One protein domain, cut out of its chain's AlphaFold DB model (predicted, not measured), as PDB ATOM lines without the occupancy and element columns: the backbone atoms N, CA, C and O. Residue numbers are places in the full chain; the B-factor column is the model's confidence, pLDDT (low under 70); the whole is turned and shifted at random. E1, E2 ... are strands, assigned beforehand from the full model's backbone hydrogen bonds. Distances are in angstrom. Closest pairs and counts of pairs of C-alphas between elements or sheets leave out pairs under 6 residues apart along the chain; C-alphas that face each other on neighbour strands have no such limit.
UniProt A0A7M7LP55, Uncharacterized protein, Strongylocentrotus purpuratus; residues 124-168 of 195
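What this domain is: This is residues 124 to 168 of the 195 residues of an uncharacterized protein of Strongylocentrotus purpuratus (UniProt A0A7M7LP55). What shape does the model show? It is one long, narrow hairpin of two antiparallel strands, E1 and E2, whose far turn sticks out at residues 147 to 152, while the unnamed stretch 124 to 134 folds back at the other end before E1. What is it built of? The printed part has 45 residues with two named strands, E1 then E2, and no named helix; the class is all strand, though under half of the residues, 20 of 45, are in named elements. How large is it? It is extended, with a radius of gyration of the C-alphas of 16.6 A, and a rod with spans of 52 by 15 by 13 A.

How they stand to each other: How do the strands stand to each other? E1, residues 135 to 144, and E2, residues 155 to 164, are antiparallel neighbours in a hairpin, with 161 degrees between their N-to-C directions. Where do they meet? The C-alphas of Thr 135 and Gln 164 face each other at 4.4 A, as do those of Val 144 and Leu 155 at 5.0 A. Which backbone atoms pair? N 138 and O 161 are within hydrogen-bond range at 2.9 A, and N 159 and O 140 at 2.8 A.

Where its parts are: Where does E1 run? It goes from C-alpha 135 at (292.421, 252.717, 191.244) to C-alpha 144, 28.1 A away. Where does E2 run? It goes from C-alpha 155 to C-alpha 164 at (293.590, 255.625, 188.116), 28.4 A away.

The domain as a whole: How far does it reach? The two C-alphas farthest apart, those of Asp 150 and Pro 168, are 52.3 A apart. Is anything missing or uncertain? The printed part has no cut, and the link from E1 to E2, 10 residues, is short. The mean pLDDT of the printed part is 82.6, and residue 168 is under 70.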
ATOM      1  N   PRO A 124     288.995 248.232 181.913       74.69
ATOM      2  CA  PRO A 124     288.566 249.163 180.877       74.69
ATOM      3  C   PRO A 124     289.760 249.840 180.193       74.69
ATOM      4  O   PRO A 124     290.799 250.076 180.815       74.69
ATOM      5  N   ALA A 125     289.611 250.163 178.909       72.31
ATOM      6  CA  ALA A 125     290.686 250.740 178.108       72.31
ATOM      7  C   ALA A 125     291.324 251.965 178.793       72.31
ATOM      8  O   ALA A 125     290.626 252.892 179.203       72.31
ATOM      9  N   GLY A 126     292.657 251.963 178.893       75.44
ATOM     10  CA  GLY A 126     293.438 253.027 179.536       75.44
ATOM     11  C   GLY A 126     293.757 252.799 181.018       75.44
ATOM     12  O   GLY A 126     294.529 253.566 181.582       75.44
ATOM     13  N   LEU A 127     293.218 251.747 181.639       82.75
ATOM     14  CA  LEU A 127     293.577 251.337 182.996       82.75
ATOM     15  C   LEU A 127     294.594 250.199 182.958       82.75
ATOM     16  O   LEU A 127     294.470 249.266 182.163       82.75
ATOM     17  N   HIS A 128     295.573 250.256 183.852       84.19
ATOM     18  CA  HIS A 128     296.661 249.294 183.954       84.19
ATOM     19  C   HIS A 128     296.570 248.487 185.249       84.19
ATOM     20  O   HIS A 128     296.369 249.030 186.331       84.19
ATOM     21  N   LEU A 129     296.794 247.180 185.158       77.94
ATOM     22  CA  LEU A 129     296.869 246.293 186.319       77.94
ATOM     23  C   LEU A 129     298.285 246.302 186.899       77.94
ATOM     24  O   LEU A 129     299.089 245.415 186.616       77.94
ATOM     25  N   LEU A 130     298.608 247.345 187.662       80.94
ATOM     26  CA  LEU A 130     299.902 247.512 188.321       80.94
ATOM     27  C   LEU A 130     299.694 247.820 189.804       80.94
ATOM     28  O   LEU A 130     298.989 248.769 190.137       80.94
ATOM     29  N   ASP A 131     300.378 247.085 190.682       75.56
ATOM     30  CA  ASP A 131     300.264 247.230 192.147       75.56
ATOM     31  C   ASP A 131     300.597 248.645 192.654       75.56
ATOM     32  O   ASP A 131     300.139 249.063 193.715       75.56
ATOM     33  N   ALA A 132     301.397 249.400 191.894       81.00
ATOM     34  CA  ALA A 132     301.787 250.770 192.224       81.00
ATOM     35  C   ALA A 132     300.715 251.825 191.882       81.00
ATOM     36  O   ALA A 132     300.874 252.993 192.247       81.00
ATOM     37  N   LEU A 133     299.645 251.450 191.171       83.19
ATOM     38  CA  LEU A 133     298.601 252.373 190.736       83.19
ATOM     39  C   LEU A 133     297.363 252.266 191.629       83.19
ATOM     40  O   LEU A 133     296.684 251.242 191.689       83.19
ATOM     41  N   GLY A 134     297.028 253.373 192.288       85.50
ATOM     42  CA  GLY A 134     295.748 253.518 192.968       85.50
ATOM     43  C   GLY A 134     294.624 253.586 191.940       85.50
ATOM     44  O   GLY A 134     294.678 254.402 191.023       85.50
ATOM     45  N   THR A 135     293.618 252.729 192.094       87.19
ATOM     46  CA  THR A 135     292.421 252.717 191.244       87.19
ATOM     47  C   THR A 135     291.206 253.003 192.112       87.19
ATOM     48  O   THR A 135     290.985 252.325 193.116       87.19
ATOM     49  N   GLY A 136     290.441 254.029 191.753       87.81
ATOM     50  CA  GLY A 136     289.197 254.399 192.412       87.81
ATOM     51  C   GLY A 136     288.001 254.090 191.525       87.81
ATOM     52  O   GLY A 136     288.017 254.358 190.323       87.81
ATOM     53  N   LEU A 137     286.959 253.534 192.136       89.81
ATOM     54  CA  LEU A 137     285.688 253.224 191.494       89.81
ATOM     55  C   LEU A 137     284.579 253.973 192.228       89.81
ATOM     56  O   LEU A 137     284.475 253.886 193.451       89.81
ATOM     57  N   ALA A 138     283.746 254.682 191.477       89.94
ATOM     58  CA  ALA A 138     282.523 255.288 191.978       89.94
ATOM     59  C   ALA A 138     281.360 254.809 191.113       89.94
ATOM     60  O   ALA A 138     281.431 254.885 189.890       89.94
ATOM     61  N   TRP A 139     280.309 254.310 191.752       91.19
ATOM     62  CA  TRP A 139     279.093 253.860 191.085       91.19
ATOM     63  C   TRP A 139     277.926 254.664 191.626       91.19
ATOM     64  O   TRP A 139     277.827 254.855 192.838       91.19
ATOM     65  N   ASP A 140     277.063 255.122 190.732       92.06
ATOM     66  CA  ASP A 140     275.836 255.818 191.093       92.06
ATOM     67  C   ASP A 140     274.706 255.437 190.133       92.06
ATOM     68  O   ASP A 140     274.937 254.923 189.032       92.06
ATOM     69  N   ASN A 141     273.472 255.678 190.554       89.00
ATOM     70  CA  ASN A 141     272.314 255.527 189.693       89.00
ATOM     71  C   ASN A 141     272.175 256.776 188.816       89.00
ATOM     72  O   ASN A 141     272.081 257.903 189.294       89.00
ATOM     73  N   TYR A 142     272.158 256.564 187.506       85.00
ATOM     74  CA  TYR A 142     271.777 257.552 186.514       85.00
ATOM     75  C   TYR A 142     270.296 257.386 186.188       85.00
ATOM     76  O   TYR A 142     269.885 256.556 185.371       85.00
ATOM     77  N   ASP A 143     269.520 258.205 186.881       88.31
ATOM     78  CA  ASP A 143     268.073 258.217 186.866       88.31
ATOM     79  C   ASP A 143     267.579 259.391 186.008       88.31
ATOM     80  O   ASP A 143     267.833 260.559 186.313       88.31
ATOM     81  N   VAL A 144     266.878 259.096 184.909       83.44
ATOM     82  CA  VAL A 144     266.285 260.114 184.022       83.44
ATOM     83  C   VAL A 144     264.782 259.896 183.924       83.44
ATOM     84  O   VAL A 144     264.312 258.765 183.801       83.44
ATOM     85  N   ASN A 145     264.028 260.999 183.945       78.12
ATOM     86  CA  ASN A 145     262.563 261.027 183.877       78.12
ATOM     87  C   ASN A 145     261.869 260.237 184.999       78.12
ATOM     88  O   ASN A 145     260.805 259.677 184.787       78.12
ATOM     89  N   THR A 146     262.437 260.198 186.203       75.81
ATOM     90  CA  THR A 146     261.916 259.384 187.317       75.81
ATOM     91  C   THR A 146     260.612 259.875 187.934       75.81
ATOM     92  O   THR A 146     260.009 259.160 188.730       75.81
ATOM     93  N   GLU A 147     260.143 261.071 187.576       77.12
ATOM     94  CA  GLU A 147     258.868 261.610 188.054       77.12
ATOM     95  C   GLU A 147     257.710 261.278 187.101       77.12
ATOM     96  O   GLU A 147     257.039 262.164 186.571       77.12
ATOM     97  N   THR A 148     257.455 259.984 186.882       76.38
ATOM     98  CA  THR A 148     256.241 259.511 186.199       76.38
ATOM     99  C   THR A 148     255.343 258.742 187.165       76.38
ATOM    100  O   THR A 148     255.797 257.930 187.968       76.38
ATOM    101  N   LEU A 149     254.033 259.006 187.110       78.12
ATOM    102  CA  LEU A 149     253.043 258.352 187.981       78.12
ATOM    103  C   LEU A 149     252.869 256.858 187.672       78.12
ATOM    104  O   LEU A 149     252.391 256.110 188.522       78.12
ATOM    105  N   ASP A 150     253.210 256.432 186.457       82.06
ATOM    106  CA  ASP A 150     253.063 255.056 185.985       82.06
ATOM    107  C   ASP A 150     254.396 254.301 185.852       82.06
ATOM    108  O   ASP A 150     254.382 253.116 185.513       82.06
ATOM    109  N   GLY A 151     255.528 254.961 186.126       76.81
ATOM    110  CA  GLY A 151     256.869 254.385 186.024       76.81
ATOM    111  C   GLY A 151     257.302 254.046 184.595       76.81
ATOM    112  O   GLY A 151     258.256 253.290 184.417       76.81
ATOM    113  N   LYS A 152     256.600 254.545 183.569       77.38
ATOM    114  CA  LYS A 152     256.972 254.327 182.164       77.38
ATOM    115  C   LYS A 152     257.912 255.415 181.668       77.38
ATOM    116  O   LYS A 152     257.959 256.507 182.228       77.38
ATOM    117  N   ASP A 153     258.656 255.079 180.614       79.00
ATOM    118  CA  ASP A 153     259.631 255.952 179.945       79.00
ATOM    119  C   ASP A 153     260.694 256.556 180.888       79.00
ATOM    120  O   ASP A 153     261.302 257.589 180.591       79.00
ATOM    121  N   THR A 154     260.939 255.883 182.017       83.44
ATOM    122  CA  THR A 154     262.030 256.188 182.938       83.44
ATOM    123  C   THR A 154     263.283 255.424 182.520       83.44
ATOM    124  O   THR A 154     263.220 254.293 182.026       83.44
ATOM    125  N   LEU A 155     264.444 256.047 182.698       77.88
ATOM    126  CA  LEU A 155     265.728 255.370 182.573       77.88
ATOM    127  C   LEU A 155     266.272 255.148 183.977       77.88
ATOM    128  O   LEU A 155     266.536 256.113 184.688       77.88
ATOM    129  N   HIS A 156     266.472 253.882 184.323       84.88
ATOM    130  CA  HIS A 156     267.190 253.466 185.520       84.88
ATOM    131  C   HIS A 156     268.444 252.722 185.074       84.88
ATOM    132  O   HIS A 156     268.384 251.541 184.724       84.88
ATOM    133  N   ALA A 157     269.568 253.430 185.019       80.56
ATOM    134  CA  ALA A 157     270.853 252.855 184.649       80.56
ATOM    135  C   ALA A 157     271.846 253.046 185.792       80.56
ATOM    136  O   ALA A 157     271.922 254.123 186.364       80.56
ATOM    137  N   THR A 158     272.651 252.039 186.116       86.62
ATOM    138  CA  THR A 158     273.795 252.232 187.016       86.62
ATOM    139  C   THR A 158     274.999 252.644 186.178       86.62
ATOM    140  O   THR A 158     275.367 251.949 185.230       86.62
ATOM    141  N   VAL A 159     275.608 253.777 186.513       87.81
ATOM    142  CA  VAL A 159     276.786 254.308 185.824       87.81
ATOM    143  C   VAL A 159     277.980 254.244 186.766       87.81
ATOM    144  O   VAL A 159     277.882 254.573 187.946       87.81
ATOM    145  N   GLY A 160     279.115 253.798 186.232       88.69
ATOM    146  CA  GLY A 160     280.384 253.737 186.943       88.69
ATOM    147  C   GLY A 160     281.389 254.725 186.365       88.69
ATOM    148  O   GLY A 160     281.499 254.869 185.148       88.69
ATOM    149  N   ILE A 161     282.155 255.373 187.236       87.81
ATOM    150  CA  ILE A 161     283.365 256.116 186.889       87.81
ATOM    151  C   ILE A 161     284.547 255.360 187.489       87.81
ATOM    152  O   ILE A 161     284.567 255.062 188.685       87.81
ATOM    153  N   CYS A 162     285.544 255.076 186.653       88.88
ATOM    154  CA  CYS A 162     286.826 254.538 187.086       88.88
ATOM    155  C   CYS A 162     287.921 255.566 186.814       88.88
ATOM    156  O   CYS A 162     287.997 256.117 185.716       88.88
ATOM    157  N   TYR A 163     288.774 255.807 187.802       88.44
ATOM    158  CA  TYR A 163     289.955 256.650 187.660       88.44
ATOM    159  C   TYR A 163     291.166 255.943 188.257       88.44
ATOM    160  O   TYR A 163     291.056 255.181 189.217       88.44
ATOM    161  N   GLN A 164     292.331 256.200 187.679       91.50
ATOM    162  CA  GLN A 164     293.590 255.625 188.116       91.50
ATOM    163  C   GLN A 164     294.676 256.690 188.064       91.50
ATOM    164  O   GLN A 164     294.632 257.593 187.227       91.50
ATOM    165  N   ASN A 165     295.625 256.599 188.986       88.88
ATOM    166  CA  ASN A 165     296.790 257.475 189.012       88.88
ATOM    167  C   ASN A 165     297.560 257.361 187.686       88.88
ATOM    168  O   ASN A 165     297.660 256.272 187.120       88.88
ATOM    169  N   GLU A 166     298.157 258.456 187.219       81.50
ATOM    170  CA  GLU A 166     299.048 258.392 186.059       81.50
ATOM    171  C   GLU A 166     300.301 257.568 186.379       81.50
ATOM    172  O   GLU A 166     300.810 257.576 187.506       81.50
ATOM    173  N   LEU A 167     300.817 256.872 185.364       75.25
ATOM    174  CA  LEU A 167     302.139 256.267 185.444       75.25
ATOM    175  C   LEU A 167     303.173 257.364 185.737       75.25
ATOM    176  O   LEU A 167     303.089 258.444 185.143       75.25
ATOM    177  N   PRO A 168     304.170 257.109 186.603       67.19
ATOM    178  CA  PRO A 168     305.306 258.006 186.718       67.19
ATOM    179  C   PRO A 168     305.903 258.175 185.322       67.19
ATOM    180  O   PRO A 168     306.316 257.193 184.703       67.19
TER     181      PRO A 168